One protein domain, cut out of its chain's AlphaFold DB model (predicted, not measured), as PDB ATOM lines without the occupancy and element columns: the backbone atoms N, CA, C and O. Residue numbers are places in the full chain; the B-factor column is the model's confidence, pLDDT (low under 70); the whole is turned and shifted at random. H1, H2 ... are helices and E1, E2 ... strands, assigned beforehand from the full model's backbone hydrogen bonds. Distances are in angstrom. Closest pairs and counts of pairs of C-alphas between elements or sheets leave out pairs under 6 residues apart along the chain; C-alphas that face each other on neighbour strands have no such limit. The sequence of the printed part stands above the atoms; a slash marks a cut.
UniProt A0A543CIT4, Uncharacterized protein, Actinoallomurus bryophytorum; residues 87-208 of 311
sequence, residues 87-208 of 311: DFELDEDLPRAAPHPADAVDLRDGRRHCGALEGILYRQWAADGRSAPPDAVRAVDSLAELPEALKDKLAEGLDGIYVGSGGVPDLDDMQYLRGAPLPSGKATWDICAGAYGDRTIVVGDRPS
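AT A GLANCE: This is residues 87 to 208 of the 311 residues of an uncharacterized protein of Actinoallomurus bryophytorum (UniProt A0A543CIT4). With little regular structure, a small four-stranded sheet sits among long loops; H2 packs on it, and the touching H1 and H3 graze it. The printed part has 122 residues, 45 in named elements: H1 E1 H2 H3 E2 H4 E3 E4, class mixed, sheet E1 E2 E4 E3 mixed. It is compact, radius of gyration of the C-alphas 14.3 A, spanning 45 by 32 by 30 A.

HOW THE PARTS SIT: H1, residues 115 to 119, touches H3, 148 to 157, closest C-alphas Leu 117 and Ala 155, 5.4 A. E1, 121 to 123, is parallel to E2, 160 to 163, N 122 to O 161 2.8 A; E1, H2, 134 to 144, H3 and E2 form a strand-helix-strand unit, two parallel strands joined through helices, crossover left-handed. H2 is on one face of the sheet E1 E2 E4 E3, an arrangement of two layers, one of helix and one of sheet; the closest C-alphas of H2 and E2 are those of Ala 136 and Val 163, 6.0 A apart. E4, 200 to 203, is parallel to E2, N 162 to O 201 2.8 A, and forms a hairpin with E3, 194 to 197, N 195 to O 202 2.9 A. H4, 174 to 177, is not on the sheet. Every O i to N i+4 pair is within hydrogen-bond range in H2, 5 of 6 in H3, 0 of 1 in H1, where 2 of 2 O i to N i+3 pairs are; H4 is too short.

IN THESE COORDINATES: H1 begins at C-alpha 115 (-24.649, -32.082, 27.255); H2 is 15.2 A long, H3 14.0 A; E4 ends at C-alpha 203 (-29.852, -32.635, 44.949).

THE WHOLE: The printed part has no cut; the link H4 to E3 is long. pLDDT is under 70 in residues 87 to 95, 126 to 131 and 169 to 191.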
ATOM      1  N   ASP A  87     -30.998 -51.490  44.477       39.59
ATOM      2  CA  ASP A  87     -31.967 -52.383  45.135       39.59
ATOM      3  C   ASP A  87     -33.300 -51.663  45.476       39.59
ATOM      4  O   ASP A  87     -34.216 -52.304  46.002       39.59
ATOM      5  N   PHE A  88     -33.416 -50.348  45.211       45.94
ATOM      6  CA  PHE A  88     -34.551 -49.495  45.617       45.94
ATOM      7  C   PHE A  88     -35.113 -48.577  44.520       45.94
ATOM      8  O   PHE A  88     -35.988 -47.770  44.830       45.94
ATOM      9  N   GLU A  89     -34.656 -48.698  43.270       46.25
ATOM     10  CA  GLU A  89     -35.293 -48.017  42.132       46.25
ATOM     11  C   GLU A  89     -36.764 -48.465  42.017       46.25
ATOM     12  O   GLU A  89     -37.051 -49.668  42.011       46.25
ATOM     13  N   LEU A  90     -37.708 -47.517  41.969       42.44
ATOM     14  CA  LEU A  90     -39.149 -47.805  41.916       42.44
ATOM     15  C   LEU A  90     -39.729 -47.566  40.512       42.44
ATOM     16  O   LEU A  90     -39.517 -46.523  39.903       42.44
ATOM     17  N   ASP A  91     -40.549 -48.509  40.034       39.97
ATOM     18  CA  ASP A  91     -41.239 -48.478  38.725       39.97
ATOM     19  C   ASP A  91     -42.348 -47.385  38.599       39.97
ATOM     20  O   ASP A  91     -43.308 -47.555  37.843       39.97
ATOM     21  N   GLU A  92     -42.291 -46.271  39.341       50.06
ATOM     22  CA  GLU A  92     -43.280 -45.185  39.221       50.06
ATOM     23  C   GLU A  92     -42.889 -44.154  38.139       50.06
ATOM     24  O   GLU A  92     -41.799 -43.585  38.144       50.06
ATOM     25  N   ASP A  93     -43.824 -43.857  37.224       54.41
ATOM     26  CA  ASP A  93     -43.713 -42.808  36.192       54.41
ATOM     27  C   ASP A  93     -43.745 -41.390  36.818       54.41
ATOM     28  O   ASP A  93     -44.695 -40.614  36.649       54.41
ATOM     29  N   LEU A  94     -42.708 -41.028  37.579       57.78
ATOM     30  CA  LEU A  94     -42.598 -39.706  38.194       57.78
ATOM     31  C   LEU A  94     -42.432 -38.580  37.154       57.78
ATOM     32  O   LEU A  94     -41.862 -38.778  36.074       57.78
ATOM     33  N   PRO A  95     -42.894 -37.351  37.468       64.62
ATOM     34  CA  PRO A  95     -42.846 -36.220  36.546       64.62
ATOM     35  C   PRO A  95     -41.403 -35.775  36.266       64.62
ATOM     36  O   PRO A  95     -40.793 -35.054  37.056       64.62
ATOM     37  N   ARG A  96     -40.878 -36.186  35.107       77.88
ATOM     38  CA  ARG A  96     -39.536 -35.848  34.610       77.88
ATOM     39  C   ARG A  96     -39.620 -34.718  33.573       77.88
ATOM     40  O   ARG A  96     -40.160 -34.899  32.481       77.88
ATOM     41  N   ALA A  97     -39.091 -33.539  33.895       85.75
ATOM     42  CA  ALA A  97     -39.060 -32.394  32.986       85.75
ATOM     43  C   ALA A  97     -37.981 -32.572  31.903       85.75
ATOM     44  O   ALA A  97     -36.786 -32.485  32.180       85.75
ATOM     45  N   ALA A  98     -38.395 -32.767  30.648       88.44
ATOM     46  CA  ALA A  98     -37.470 -32.848  29.515       88.44
ATOM     47  C   ALA A  98     -36.663 -31.541  29.335       88.44
ATOM     48  O   ALA A  98     -37.232 -30.456  29.530       88.44
ATOM     49  N   PRO A  99     -35.383 -31.596  28.920       92.56
ATOM     50  CA  PRO A  99     -34.583 -30.403  28.639       92.56
ATOM     51  C   PRO A  99     -35.154 -29.574  27.477       92.56
ATOM     52  O   PRO A  99     -36.000 -30.025  26.699       92.56
ATOM     53  N   HIS A 100     -34.678 -28.338  27.352       92.31
ATOM     54  CA  HIS A 100     -34.769 -27.555  26.120       92.31
ATOM     55  C   HIS A 100     -33.729 -28.037  25.091       92.31
ATOM     56  O   HIS A 100     -32.742 -28.670  25.471       92.31
ATOM     57  N   PRO A 101     -33.899 -27.711  23.795       92.44
ATOM     58  CA  PRO A 101     -32.853 -27.896  22.788       92.44
ATOM     59  C   PRO A 101     -31.507 -27.277  23.198       92.44
ATOM     60  O   PRO A 101     -31.467 -26.245  23.866       92.44
ATOM     61  N   ALA A 102     -30.398 -27.881  22.766       91.69
ATOM     62  CA  ALA A 102     -29.045 -27.432  23.116       91.69
ATOM     63  C   ALA A 102     -28.683 -26.028  22.580       91.69
ATOM     64  O   ALA A 102     -27.762 -25.395  23.090       91.69
ATOM     65  N   ASP A 103     -29.404 -25.542  21.567       91.56
ATOM     66  CA  ASP A 103     -29.298 -24.206  20.971       91.56
ATOM     67  C   ASP A 103     -30.341 -23.203  21.511       91.56
ATOM     68  O   ASP A 103     -30.391 -22.054  21.064       91.56
ATOM     69  N   ALA A 104     -31.171 -23.608  22.479       89.81
ATOM     70  CA  ALA A 104     -32.170 -22.738  23.086       89.81
ATOM     71  C   ALA A 104     -31.540 -21.622  23.940       89.81
ATOM     72  O   ALA A 104     -30.487 -21.775  24.559       89.81
ATOM     73  N   VAL A 105     -32.240 -20.489  24.018       89.25
ATOM     74  CA  VAL A 105     -31.897 -19.393  24.935       89.25
ATOM     75  C   VAL A 105     -32.121 -19.845  26.382       89.25
ATOM     76  O   VAL A 105     -33.139 -20.467  26.676       89.25
ATOM     77  N   ASP A 106     -31.206 -19.493  27.290       86.56
ATOM     78  CA  ASP A 106     -31.383 -19.692  28.736       86.56
ATOM     79  C   ASP A 106     -32.662 -18.990  29.235       86.56
ATOM     80  O   ASP A 106     -32.748 -17.759  29.239       86.56
ATOM     81  N   LEU A 107     -33.653 -19.786  29.653       87.69
ATOM     82  CA  LEU A 107     -34.912 -19.316  30.242       87.69
ATOM     83  C   LEU A 107     -34.913 -19.344  31.779       87.69
ATOM     84  O   LEU A 107     -35.865 -18.849  32.381       87.69
ATOM     85  N   ARG A 108     -33.876 -19.911  32.417       86.50
ATOM     86  CA  ARG A 108     -33.753 -20.068  33.883       86.50
ATOM     87  C   ARG A 108     -34.934 -20.772  34.556       86.50
ATOM     88  O   ARG A 108     -35.291 -20.474  35.692       86.50
ATOM     89  N   ASP A 109     -35.516 -21.740  33.855       89.31
ATOM     90  CA  ASP A 109     -36.602 -22.611  34.320       89.31
ATOM     91  C   ASP A 109     -36.109 -24.003  34.769       89.31
ATOM     92  O   ASP A 109     -36.904 -24.920  34.979       89.31
ATOM     93  N   GLY A 110     -34.787 -24.177  34.892       90.12
ATOM     94  CA  GLY A 110     -34.135 -25.439  35.255       90.12
ATOM     95  C   GLY A 110     -34.068 -26.464  34.119       90.12
ATOM     96  O   GLY A 110     -33.630 -27.589  34.338       90.12
ATOM     97  N   ARG A 111     -34.484 -26.113  32.896       92.56
ATOM     98  CA  ARG A 111     -34.511 -27.037  31.744       92.56
ATOM     99  C   ARG A 111     -33.386 -26.778  30.734       92.56
ATOM    100  O   ARG A 111     -33.420 -27.299  29.625       92.56
ATOM    101  N   ARG A 112     -32.379 -25.985  31.111       93.81
ATOM    102  CA  ARG A 112     -31.153 -25.755  30.330       93.81
ATOM    103  C   ARG A 112     -30.433 -27.082  30.048       93.81
ATOM    104  O   ARG A 112     -30.393 -27.951  30.915       93.81
ATOM    105  N   HIS A 113     -29.892 -27.219  28.839       95.56
ATOM    106  CA  HIS A 113     -29.262 -28.446  28.347       95.56
ATOM    107  C   HIS A 113     -27.853 -28.655  28.940       95.56
ATOM    108  O   HIS A 113     -27.021 -27.746  28.909       95.56
ATOM    109  N   CYS A 114     -27.571 -29.859  29.438       96.94
ATOM    110  CA  CYS A 114     -26.363 -30.223  30.188       96.94
ATOM    111  C   CYS A 114     -25.358 -31.094  29.410       96.94
ATOM    112  O   CYS A 114     -24.354 -31.516  29.980       96.94
ATOM    113  N   GLY A 115     -25.584 -31.341  28.116       96.06
ATOM    114  CA  GLY A 115     -24.649 -32.082  27.255       96.06
ATOM    115  C   GLY A 115     -24.812 -33.596  27.399       96.06
ATOM    116  O   GLY A 115     -25.940 -34.084  27.427       96.06
ATOM    117  N   ALA A 116     -23.705 -34.338  27.510       96.94
ATOM    118  CA  ALA A 116     -23.722 -35.798  27.695       96.94
ATOM    119  C   ALA A 116     -24.566 -36.258  28.905       96.94
ATOM    120  O   ALA A 116     -25.152 -37.339  28.887       96.94
ATOM    121  N   LEU A 117     -24.691 -35.401  29.924       97.56
ATOM    122  CA  LEU A 117     -25.448 -35.659  31.150       97.56
ATOM    123  C   LEU A 117     -26.958 -35.842  30.945       97.56
ATOM    124  O   LEU A 117     -27.612 -36.395  31.823       97.56
ATOM    125  N   GLU A 118     -27.538 -35.417  29.816       95.88
ATOM    126  CA  GLU A 118     -28.983 -35.580  29.568       95.88
ATOM    127  C   GLU A 118     -29.438 -37.048  29.523       95.88
ATOM    128  O   GLU A 118     -30.618 -37.325  29.719       95.88
ATOM    129  N   GLY A 119     -28.517 -37.998  29.313       90.62
ATOM    130  CA  GLY A 119     -28.811 -39.431  29.410       90.62
ATOM    131  C   GLY A 119     -29.056 -39.940  30.837       90.62
ATOM    132  O   GLY A 119     -29.646 -41.006  30.989       90.62
ATOM    133  N   ILE A 120     -28.631 -39.186  31.861       92.00
ATOM    134  CA  ILE A 120     -28.668 -39.578  33.285       92.00
ATOM    135  C   ILE A 120     -29.288 -38.507  34.209       92.00
ATOM    136  O   ILE A 120     -29.280 -38.669  35.426       92.00
ATOM    137  N   LEU A 121     -29.800 -37.392  33.667       92.69
ATOM    138  CA  LEU A 121     -30.270 -36.235  34.445       92.69
ATOM    139  C   LEU A 121     -31.799 -36.217  34.633       92.69
ATOM    140  O   LEU A 121     -32.563 -35.774  33.770       92.69
ATOM    141  N   TYR A 122     -32.244 -36.627  35.817       90.00
ATOM    142  CA  TYR A 122     -33.648 -36.742  36.205       90.00
ATOM    143  C   TYR A 122     -34.147 -35.472  36.913       90.00
ATOM    144  O   TYR A 122     -33.969 -35.277  38.116       90.00
ATOM    145  N   ARG A 123     -34.805 -34.593  36.146       90.06
ATOM    146  CA  ARG A 123     -35.415 -33.340  36.629       90.06
ATOM    147  C   ARG A 123     -36.821 -33.593  37.189       90.06
ATOM    148  O   ARG A 123     -37.786 -33.624  36.429       90.06
ATOM    149  N   GLN A 124     -36.937 -33.790  38.498       85.75
ATOM    150  CA  GLN A 124     -38.165 -34.176  39.204       85.75
ATOM    151  C   GLN A 124     -39.104 -32.983  39.455       85.75
ATOM    152  O   GLN A 124     -39.290 -32.517  40.582       85.75
ATOM    153  N   TRP A 125     -39.700 -32.462  38.384       83.12
ATOM    154  CA  TRP A 125     -40.815 -31.519  38.453       83.12
ATOM    155  C   TRP A 125     -41.687 -31.604  37.198       83.12
ATOM    156  O   TRP A 125     -41.263 -32.035  36.127       83.12
ATOM    157  N   ALA A 126     -42.944 -31.182  37.327       68.88
ATOM    158  CA  ALA A 126     -43.882 -31.202  36.217       68.88
ATOM    159  C   ALA A 126     -43.503 -30.177  35.134       68.88
ATOM    160  O   ALA A 126     -43.190 -29.024  35.421       68.88
ATOM    161  N   ALA A 127     -43.651 -30.567  33.867       61.56
ATOM    162  CA  ALA A 127     -43.589 -29.651  32.727       61.56
ATOM    163  C   ALA A 127     -44.873 -28.793  32.568       61.56
ATOM    164  O   ALA A 127     -45.115 -28.237  31.499       61.56
ATOM    165  N   ASP A 128     -45.709 -28.684  33.612       60.09
ATOM    166  CA  ASP A 128     -47.017 -28.003  33.601       60.09
ATOM    167  C   ASP A 128     -46.929 -26.466  33.708       60.09
ATOM    168  O   ASP A 128     -47.952 -25.782  33.736       60.09
ATOM    169  N   GLY A 129     -45.713 -25.916  33.755       53.22
ATOM    170  CA  GLY A 129     -45.452 -24.484  33.892       53.22
ATOM    171  C   GLY A 129     -45.244 -24.012  35.333       53.22
ATOM    172  O   GLY A 129     -45.025 -22.817  35.548       53.22
ATOM    173  N   ARG A 130     -45.255 -24.908  36.330       60.47
ATOM    174  CA  ARG A 130     -44.681 -24.601  37.649       60.47
ATOM    175  C   ARG A 130     -43.175 -24.386  37.505       60.47
ATOM    176  O   ARG A 130     -42.479 -25.215  36.929       60.47
ATOM    177  N   SER A 131     -42.671 -23.282  38.055       68.00
ATOM    178  CA  SER A 131     -41.227 -23.064  38.161       68.00
ATOM    179  C   SER A 131     -40.598 -24.164  39.011       68.00
ATOM    180  O   SER A 131     -41.109 -24.469  40.091       68.00
ATOM    181  N   ALA A 132     -39.456 -24.688  38.566       82.12
ATOM    182  CA  ALA A 132     -38.572 -25.464  39.425       82.12
ATOM    183  C   ALA A 132     -38.135 -24.626  40.652       82.12
ATOM    184  O   ALA A 132     -38.110 -23.387  40.564       82.12
ATOM    185  N   PRO A 133     -37.771 -25.263  41.783       85.00
ATOM    186  CA  PRO A 133     -37.143 -24.578  42.910       85.00
ATOM    187  C   PRO A 133     -35.893 -23.794  42.470       85.00
ATOM    188  O   PRO A 133     -35.132 -24.308  41.648       85.00
ATOM    189  N   PRO A 134     -35.613 -22.593  43.011       88.50
ATOM    190  CA  PRO A 134     -34.436 -21.806  42.618       88.50
ATOM    191  C   PRO A 134     -33.104 -22.557  42.763       88.50
ATOM    192  O   PRO A 134     -32.188 -22.365  41.967       88.50
ATOM    193  N   ASP A 135     -33.008 -23.440  43.756       89.06
ATOM    194  CA  ASP A 135     -31.849 -24.297  44.002       89.06
ATOM    195  C   ASP A 135     -31.721 -25.434  42.975       89.06
ATOM    196  O   ASP A 135     -30.613 -25.709  42.518       89.06
ATOM    197  N   ALA A 136     -32.841 -26.002  42.514       89.38
ATOM    198  CA  ALA A 136     -32.882 -26.960  41.407       89.38
ATOM    199  C   ALA A 136     -32.530 -26.303  40.058       89.38
ATOM    200  O   ALA A 136     -31.798 -26.886  39.258       89.38
ATOM    201  N   VAL A 137     -32.985 -25.062  39.821       92.19
ATOM    202  CA  VAL A 137     -32.553 -24.260  38.660       92.19
ATOM    203  C   VAL A 137     -31.041 -24.051  38.703       92.19
ATOM    204  O   VAL A 137     -30.362 -24.359  37.725       92.19
ATOM    205  N   ARG A 138     -30.501 -23.601  39.848       93.38
ATOM    206  CA  ARG A 138     -29.055 -23.408  40.027       93.38
ATOM    207  C   ARG A 138     -28.276 -24.705  39.815       93.38
ATOM    208  O   ARG A 138     -27.248 -24.666  39.156       93.38
ATOM    209  N   ALA A 139     -28.760 -25.840  40.322       95.00
ATOM    210  CA  ALA A 139     -28.111 -27.133  40.121       95.00
ATOM    211  C   ALA A 139     -27.961 -27.471  38.627       95.00
ATOM    212  O   ALA A 139     -26.863 -27.810  38.186       95.00
ATOM    213  N   VAL A 140     -29.019 -27.301  37.824       95.56
ATOM    214  CA  VAL A 140     -28.955 -27.532  36.367       95.56
ATOM    215  C   VAL A 140     -28.095 -26.486  35.647       95.56
ATOM    216  O   VAL A 140     -27.348 -26.840  34.736       95.56
ATOM    217  N   ASP A 141     -28.125 -25.216  36.061       95.50
ATOM    218  CA  ASP A 141     -27.223 -24.183  35.529       95.50
ATOM    219  C   ASP A 141     -25.745 -24.517  35.801       95.50
ATOM    220  O   ASP A 141     -24.914 -24.426  34.894       95.50
ATOM    221  N   SER A 142     -25.423 -24.958  37.021       96.62
ATOM    222  CA  SER A 142     -24.079 -25.382  37.427       96.62
ATOM    223  C   SER A 142     -23.610 -26.620  36.651       96.62
ATOM    224  O   SER A 142     -22.466 -26.638  36.202       96.62
ATOM    225  N   LEU A 143     -24.488 -27.605  36.393       97.50
ATOM    226  CA  LEU A 143     -24.207 -28.720  35.469       97.50
ATOM    227  C   LEU A 143     -23.934 -28.230  34.040       97.50
ATOM    228  O   LEU A 143     -22.978 -28.665  33.398       97.50
ATOM    229  N   ALA A 144     -24.761 -27.317  33.530       96.44
ATOM    230  CA  ALA A 144     -24.647 -26.801  32.169       96.44
ATOM    231  C   ALA A 144     -23.388 -25.939  31.945       96.44
ATOM    232  O   ALA A 144     -22.907 -25.868  30.812       96.44
ATOM    233  N   GLU A 145     -22.820 -25.321  32.989       95.69
ATOM    234  CA  GLU A 145     -21.567 -24.549  32.919       95.69
ATOM    235  C   GLU A 145     -20.274 -25.369  33.080       95.69
ATOM    236  O   GLU A 145     -19.188 -24.815  32.889       95.69
ATOM    237  N   LEU A 146     -20.352 -26.674  33.367       97.25
ATOM    238  CA  LEU A 146     -19.168 -27.541  33.396       97.25
ATOM    239  C   LEU A 146     -18.503 -27.666  32.007       97.25
ATOM    240  O   LEU A 146     -19.204 -27.671  30.991       97.25
ATOM    241  N   PRO A 147     -17.168 -27.836  31.932       96.69
ATOM    242  CA  PRO A 147     -16.491 -28.247  30.703       96.69
ATOM    243  C   PRO A 147     -17.044 -29.577  30.168       96.69
ATOM    244  O   PRO A 147     -17.267 -30.501  30.948       96.69
ATOM    245  N   GLU A 148     -17.192 -29.708  28.844       95.94
ATOM    246  CA  GLU A 148     -17.728 -30.932  28.216       95.94
ATOM    247  C   GLU A 148     -16.945 -32.191  28.619       95.94
ATOM    248  O   GLU A 148     -17.548 -33.159  29.053       95.94
ATOM    249  N   ALA A 149     -15.610 -32.135  28.681       96.31
ATOM    250  CA  ALA A 149     -14.791 -33.269  29.131       96.31
ATOM    251  C   ALA A 149     -15.035 -33.712  30.597       96.31
ATOM    252  O   ALA A 149     -14.617 -34.805  30.980       96.31
ATOM    253  N   LEU A 150     -15.686 -32.887  31.433       97.50
ATOM    254  CA  LEU A 150     -16.182 -33.313  32.748       97.50
ATOM    255  C   LEU A 150     -17.597 -33.891  32.655       97.50
ATOM    256  O   LEU A 150     -17.866 -34.890  33.313       97.50
ATOM    257  N   LYS A 151     -18.476 -33.318  31.821       98.06
ATOM    258  CA  LYS A 151     -19.809 -33.874  31.520       98.06
ATOM    259  C   LYS A 151     -19.706 -35.283  30.929       98.06
ATOM    260  O   LYS A 151     -20.420 -36.167  31.384       98.06
ATOM    261  N   ASP A 152     -18.780 -35.497  29.995       97.94
ATOM    262  CA  ASP A 152     -18.488 -36.797  29.383       97.94
ATOM    263  C   ASP A 152     -18.026 -37.809  30.447       97.94
ATOM    264  O   ASP A 152     -18.645 -38.854  30.620       97.94
ATOM    265  N   LYS A 153     -17.004 -37.459  31.249       97.50
ATOM    266  CA  LYS A 153     -16.510 -38.304  32.356       97.50
ATOM    267  C   LYS A 153     -17.604 -38.655  33.369       97.50
ATOM    268  O   LYS A 153     -17.643 -39.776  33.871       97.50
ATOM    269  N   LEU A 154     -18.456 -37.692  33.715       97.88
ATOM    270  CA  LEU A 154     -19.558 -37.901  34.651       97.88
ATOM    271  C   LEU A 154     -20.639 -38.802  34.032       97.88
ATOM    272  O   LEU A 154     -21.127 -39.683  34.724       97.88
ATOM    273  N   ALA A 155     -20.944 -38.662  32.738       97.25
ATOM    274  CA  ALA A 155     -21.857 -39.556  32.019       97.25
ATOM    275  C   ALA A 155     -21.312 -40.991  31.845       97.25
ATOM    276  O   ALA A 155     -22.092 -41.933  31.768       97.25
ATOM    277  N   GLU A 156     -19.987 -41.178  31.808       96.50
ATOM    278  CA  GLU A 156     -19.344 -42.506  31.821       96.50
ATOM    279  C   GLU A 156     -19.248 -43.127  33.231       96.50
ATOM    280  O   GLU A 156     -19.147 -44.350  33.369       96.50
ATOM    281  N   GLY A 157     -19.217 -42.297  34.280       94.31
ATOM    282  CA  GLY A 157     -18.927 -42.711  35.658       94.31
ATOM    283  C   GLY A 157     -20.124 -42.765  36.615       94.31
ATOM    284  O   GLY A 157     -20.006 -43.402  37.665       94.31
ATOM    285  N   LEU A 158     -21.242 -42.116  36.276       94.38
ATOM    286  CA  LEU A 158     -22.468 -42.055  37.076       94.38
ATOM    287  C   LEU A 158     -23.589 -42.917  36.485       94.38
ATOM    288  O   LEU A 158     -23.733 -43.018  35.270       94.38
ATOM    289  N   ASP A 159     -24.418 -43.469  37.369       89.81
ATOM    290  CA  ASP A 159     -25.668 -44.146  37.017       89.81
ATOM    291  C   ASP A 159     -26.838 -43.141  36.919       89.81
ATOM    292  O   ASP A 159     -27.717 -43.300  36.076       89.81
ATOM    293  N   GLY A 160     -26.837 -42.075  37.738       90.44
ATOM    294  CA  GLY A 160     -27.920 -41.086  37.773       90.44
ATOM    295  C   GLY A 160     -27.573 -39.758  38.459       90.44
ATOM    296  O   GLY A 160     -26.748 -39.694  39.372       90.44
ATOM    297  N   ILE A 161     -28.236 -38.681  38.029       92.50
ATOM    298  CA  ILE A 161     -28.235 -37.359  38.670       92.50
ATOM    299  C   ILE A 161     -29.691 -36.920  38.848       92.50
ATOM    300  O   ILE A 161     -30.369 -36.581  37.880       92.50
ATOM    301  N   TYR A 162     -30.171 -36.892  40.084       90.75
ATOM    302  CA  TYR A 162     -31.551 -36.563  40.426       90.75
ATOM    303  C   TYR A 162     -31.639 -35.158  41.024       90.75
ATOM    304  O   TYR A 162     -30.901 -34.824  41.954       90.75
ATOM    305  N   VAL A 163     -32.539 -34.321  40.499       90.88
ATOM    306  CA  VAL A 163     -32.694 -32.919  40.925       90.88
ATOM    307  C   VAL A 163     -34.169 -32.582  41.123       90.88
ATOM    308  O   VAL A 163     -34.969 -32.827  40.222       90.88
ATOM    309  N   GLY A 164     -34.545 -31.972  42.252       87.56
ATOM    310  CA  GLY A 164     -35.947 -31.619  42.516       87.56
ATOM    311  C   GLY A 164     -36.188 -30.738  43.746       87.56
ATOM    312  O   GLY A 164     -35.418 -29.824  44.028       87.56
ATOM    313  N   SER A 165     -37.301 -30.984  44.443       83.19
ATOM    314  CA  SER A 165     -37.748 -30.217  45.623       83.19
ATOM    315  C   SER A 165     -37.555 -31.009  46.923       83.19
ATOM    316  O   SER A 165     -37.608 -32.233  46.911       83.19
ATOM    317  N   GLY A 166     -37.423 -30.323  48.057       78.12
ATOM    318  CA  GLY A 166     -37.232 -30.946  49.371       78.12
ATOM    319  C   GLY A 166     -35.785 -31.358  49.670       78.12
ATOM    320  O   GLY A 166     -34.840 -30.781  49.140       78.12
ATOM    321  N   GLY A 167     -35.600 -32.301  50.595       72.81
ATOM    322  CA  GLY A 167     -34.300 -32.917  50.892       72.81
ATOM    323  C   GLY A 167     -34.101 -34.235  50.153       72.81
ATOM    324  O   GLY A 167     -35.004 -34.695  49.461       72.81
ATOM    325  N   VAL A 168     -32.950 -34.882  50.348       71.88
ATOM    326  CA  VAL A 168     -32.623 -36.174  49.706       71.88
ATOM    327  C   VAL A 168     -33.772 -37.211  49.781       71.88
ATOM    328  O   VAL A 168     -34.092 -37.764  48.738       71.88
ATOM    329  N   PRO A 169     -34.482 -37.434  50.914       63.16
ATOM    330  CA  PRO A 169     -35.599 -38.392  50.990       63.16
ATOM    331  C   PRO A 169     -36.953 -37.884  50.462       63.16
ATOM    332  O   PRO A 169     -37.956 -38.596  50.556       63.16
ATOM    333  N   ASP A 170     -37.027 -36.634  49.999       62.66
ATOM    334  CA  ASP A 170     -38.190 -36.071  49.296       62.66
ATOM    335  C   ASP A 170     -38.078 -36.244  47.770       62.66
ATOM    336  O   ASP A 170     -39.041 -35.965  47.056       62.66
ATOM    337  N   LEU A 171     -36.925 -36.723  47.295       63.62
ATOM    338  CA  LEU A 171     -36.640 -37.046  45.903       63.62
ATOM    339  C   LEU A 171     -36.832 -38.550  45.653       63.62
ATOM    340  O   LEU A 171     -36.797 -39.359  46.585       63.62
ATOM    341  N   ASP A 172     -37.095 -38.893  44.392       63.94
ATOM    342  CA  ASP A 172     -37.455 -40.252  43.953       63.94
ATOM    343  C   ASP A 172     -36.416 -41.317  44.323       63.94
ATOM    344  O   ASP A 172     -35.252 -40.986  44.544       63.94
ATOM    345  N   ASP A 173     -36.855 -42.574  44.413       59.19
ATOM    346  CA  ASP A 173     -36.105 -43.753  44.895       59.19
ATOM    347  C   ASP A 173     -35.641 -43.663  46.378       59.19
ATOM    348  O   ASP A 173     -35.592 -44.661  47.099       59.19
ATOM    349  N   MET A 174     -35.405 -42.461  46.916       61.66
ATOM    350  CA  MET A 174     -34.721 -42.228  48.200       61.66
ATOM    351  C   MET A 174     -35.642 -42.121  49.423       61.66
ATOM    352  O   MET A 174     -35.182 -41.864  50.541       61.66
ATOM    353  N   GLN A 175     -36.952 -42.331  49.257       62.16
ATOM    354  CA  GLN A 175     -37.953 -42.114  50.314       62.16
ATOM    355  C   GLN A 175     -37.719 -42.963  51.580       62.16
ATOM    356  O   GLN A 175     -38.140 -42.575  52.674       62.16
ATOM    357  N   TYR A 176     -37.006 -44.089  51.470       56.12
ATOM    358  CA  TYR A 176     -36.632 -44.949  52.600       56.12
ATOM    359  C   TYR A 176     -35.617 -44.305  53.567       56.12
ATOM    360  O   TYR A 176     -35.490 -44.754  54.707       56.12
ATOM    361  N   LEU A 177     -34.923 -43.237  53.155       57.53
ATOM    362  CA  LEU A 177     -34.015 -42.458  54.009       57.53
ATOM    363  C   LEU A 177     -34.752 -41.467  54.934       57.53
ATOM    364  O   LEU A 177     -34.125 -40.821  55.776       57.53
ATOM    365  N   ARG A 178     -36.080 -41.341  54.812       67.06
ATOM    366  CA  ARG A 178     -36.907 -40.418  55.602       67.06
ATOM    367  C   ARG A 178     -36.835 -40.744  57.095       67.06
ATOM    368  O   ARG A 178     -37.198 -41.835  57.527       67.06
ATOM    369  N   GLY A 179     -36.358 -39.796  57.899       55.91
ATOM    370  CA  GLY A 179     -36.086 -39.992  59.325       55.91
ATOM    371  C   GLY A 179     -34.875 -40.881  59.653       55.91
ATOM    372  O   GLY A 179     -34.578 -41.070  60.835       55.91
ATOM    373  N   ALA A 180     -34.150 -41.412  58.662       58.91
ATOM    374  CA  ALA A 180     -32.931 -42.178  58.903       58.91
ATOM    375  C   ALA A 180     -31.777 -41.237  59.315       58.91
ATOM    376  O   ALA A 180     -31.646 -40.145  58.754       58.91
ATOM    377  N   PRO A 181     -30.929 -41.613  60.289       46.91
ATOM    378  CA  PRO A 181     -29.824 -40.770  60.735       46.91
ATOM    379  C   PRO A 181     -28.701 -40.702  59.691       46.91
ATOM    380  O   PRO A 181     -28.374 -41.694  59.039       46.91
ATOM    381  N   LEU A 182     -28.053 -39.541  59.605       53.97
ATOM    382  CA  LEU A 182     -26.800 -39.373  58.870       53.97
ATOM    383  C   LEU A 182     -25.668 -40.189  59.520       53.97
ATOM    384  O   LEU A 182     -25.696 -40.386  60.740       53.97
ATOM    385  N   PRO A 183     -24.606 -40.562  58.774       53.19
ATOM    386  CA  PRO A 183     -23.426 -41.239  59.332       53.19
ATOM    387  C   PRO A 183     -22.786 -40.503  60.521       53.19
ATOM    388  O   PRO A 183     -22.237 -41.125  61.425       53.19
ATOM    389  N   SER A 184     -22.917 -39.171  60.566       53.81
ATOM    390  CA  SER A 184     -22.438 -38.324  61.666       53.81
ATOM    391  C   SER A 184     -23.258 -38.417  62.964       53.81
ATOM    392  O   SER A 184     -22.841 -37.860  63.982       53.81
ATOM    393  N   GLY A 185     -24.441 -39.046  62.932       45.88
ATOM    394  CA  GLY A 185     -25.370 -39.196  64.060       45.88
ATOM    395  C   GLY A 185     -26.026 -37.901  64.565       45.88
ATOM    396  O   GLY A 185     -26.709 -37.929  65.587       45.88
ATOM    397  N   LYS A 186     -25.805 -36.758  63.899       52.50
ATOM    398  CA  LYS A 186     -26.199 -35.417  64.391       52.50
ATOM    399  C   LYS A 186     -27.538 -34.902  63.850       52.50
ATOM    400  O   LYS A 186     -28.102 -33.985  64.442       52.50
ATOM    401  N   ALA A 187     -28.022 -35.462  62.744       60.34
ATOM    402  CA  ALA A 187     -29.297 -35.142  62.100       60.34
ATOM    403  C   ALA A 187     -29.754 -36.322  61.220       60.34
ATOM    404  O   ALA A 187     -29.079 -37.355  61.183       60.34
ATOM    405  N   THR A 188     -30.881 -36.174  60.523       68.81
ATOM    406  CA  THR A 188     -31.419 -37.148  59.561       68.81
ATOM    407  C   THR A 188     -31.247 -36.672  58.116       68.81
ATOM    408  O   THR A 188     -30.973 -35.493  57.881       68.81
ATOM    409  N   TRP A 189     -31.416 -37.567  57.139       65.25
ATOM    410  CA  TRP A 189     -31.296 -37.232  55.711       65.25
ATOM    411  C   TRP A 189     -32.320 -36.190  55.227       65.25
ATOM    412  O   TRP A 189     -32.057 -35.493  54.254       65.25
ATOM    413  N   ASP A 190     -33.445 -36.004  55.929       62.69
ATOM    414  CA  ASP A 190     -34.513 -35.046  55.579       62.69
ATOM    415  C   ASP A 190     -34.039 -33.580  55.472       62.69
ATOM    416  O   ASP A 190     -34.699 -32.755  54.831       62.69
ATOM    417  N   ILE A 191     -32.911 -33.245  56.116       65.62
ATOM    418  CA  ILE A 191     -32.303 -31.906  56.065       65.62
ATOM    419  C   ILE A 191     -31.169 -31.775  55.039       65.62
ATOM    420  O   ILE A 191     -30.672 -30.666  54.853       65.62
ATOM    421  N   CYS A 192     -30.738 -32.864  54.395       76.25
ATOM    422  CA  CYS A 192     -29.657 -32.810  53.415       76.25
ATOM    423  C   CYS A 192     -30.127 -32.177  52.106       76.25
ATOM    424  O   CYS A 192     -31.149 -32.567  51.540       76.25
ATOM    425  N   ALA A 193     -29.347 -31.204  51.640       85.00
ATOM    426  CA  ALA A 193     -29.536 -30.525  50.364       85.00
ATOM    427  C   ALA A 193     -29.022 -31.342  49.179       85.00
ATOM    428  O   ALA A 193     -29.537 -31.197  48.075       85.00
ATOM    429  N   GLY A 194     -28.019 -32.186  49.413       88.31
ATOM    430  CA  GLY A 194     -27.442 -33.070  48.420       88.31
ATOM    431  C   GLY A 194     -26.908 -34.357  49.046       88.31
ATOM    432  O   GLY A 194     -26.858 -34.482  50.278       88.31
ATOM    433  N   ALA A 195     -26.592 -35.317  48.183       88.50
ATOM    434  CA  ALA A 195     -25.825 -36.513  48.492       88.50
ATOM    435  C   ALA A 195     -25.174 -37.097  47.229       88.50
ATOM    436  O   ALA A 195     -25.766 -37.076  46.145       88.50
ATOM    437  N   TYR A 196     -24.017 -37.729  47.419       89.69
ATOM    438  CA  TYR A 196     -23.409 -38.675  46.491       89.69
ATOM    439  C   TYR A 196     -23.300 -40.066  47.142       89.69
ATOM    440  O   TYR A 196     -22.877 -40.190  48.294       89.69
ATOM    441  N   GLY A 197     -23.660 -41.120  46.408       85.56
ATOM    442  CA  GLY A 197     -23.553 -42.514  46.859       85.56
ATOM    443  C   GLY A 197     -23.706 -43.499  45.703       85.56
ATOM    444  O   GLY A 197     -24.497 -43.252  44.805       85.56
ATOM    445  N   ASP A 198     -22.908 -44.575  45.698       84.19
ATOM    446  CA  ASP A 198     -22.790 -45.603  44.645       84.19
ATOM    447  C   ASP A 198     -23.084 -45.106  43.214       84.19
ATOM    448  O   ASP A 198     -23.941 -45.651  42.525       84.19
ATOM    449  N   ARG A 199     -22.346 -44.083  42.751       89.25
ATOM    450  CA  ARG A 199     -22.468 -43.498  41.396       89.25
ATOM    451  C   ARG A 199     -23.765 -42.735  41.102       89.25
ATOM    452  O   ARG A 199     -23.997 -42.375  39.950       89.25
ATOM    453  N   THR A 200     -24.537 -42.391  42.121       88.62
ATOM    454  CA  THR A 200     -25.722 -41.540  42.011       88.62
ATOM    455  C   THR A 200     -25.513 -40.219  42.750       88.62
ATOM    456  O   THR A 200     -24.987 -40.191  43.864       88.62
ATOM    457  N   ILE A 201     -25.929 -39.115  42.124       91.00
ATOM    458  CA  ILE A 201     -26.034 -37.781  42.738       91.00
ATOM    459  C   ILE A 201     -27.514 -37.459  42.966       91.00
ATOM    460  O   ILE A 201     -28.338 -37.667  42.077       91.00
ATOM    461  N   VAL A 202     -27.847 -36.893  44.126       90.12
ATOM    462  CA  VAL A 202     -29.201 -36.441  44.482       90.12
ATOM    463  C   VAL A 202     -29.119 -35.022  45.042       90.12
ATOM    464  O   VAL A 202     -28.350 -34.802  45.972       90.12
ATOM    465  N   VAL A 203     -29.878 -34.052  44.511       91.06
ATOM    466  CA  VAL A 203     -29.852 -32.635  44.949       91.06
ATOM    467  C   VAL A 203     -31.254 -32.012  45.012       91.06
ATOM    468  O   VAL A 203     -32.003 -32.012  44.034       91.06
ATOM    469  N   GLY A 204     -31.596 -31.434  46.164       88.56
ATOM    470  CA  GLY A 204     -32.877 -30.780  46.449       88.56
ATOM    471  C   GLY A 204     -32.761 -29.286  46.790       88.56
ATOM    472  O   GLY A 204     -31.813 -28.608  46.397       88.56
ATOM    473  N   ASP A 205     -33.739 -28.768  47.541       84.31
ATOM    474  CA  ASP A 205     -33.895 -27.346  47.899       84.31
ATOM    475  C   ASP A 205     -33.611 -27.005  49.375       84.31
ATOM    476  O   ASP A 205     -33.808 -25.864  49.810       84.31
ATOM    477  N   ARG A 206     -33.127 -27.965  50.179       85.56
ATOM    478  CA  ARG A 206     -32.732 -27.677  51.570       85.56
ATOM    479  C   ARG A 206     -31.543 -26.700  51.612       85.56
ATOM    480  O   ARG A 206     -30.643 -26.785  50.778       85.56
ATOM    481  N   PRO A 207     -31.468 -25.794  52.608       82.44
ATOM    482  CA  PRO A 207     -30.302 -24.929  52.781       82.44
ATOM    483  C   PRO A 207     -29.025 -25.723  53.093       82.44
ATOM    484  O   PRO A 207     -29.035 -26.587  53.968       82.44
ATOM    485  N   SER A 208     -27.912 -25.364  52.450       81.62
ATOM    486  CA  SER A 208     -26.589 -25.976  52.650       81.62
ATOM    487  C   SER A 208     -25.519 -24.922  52.979       81.62
ATOM    488  O   SER A 208     -25.663 -23.775  52.551       81.62
TER     489      SER A 208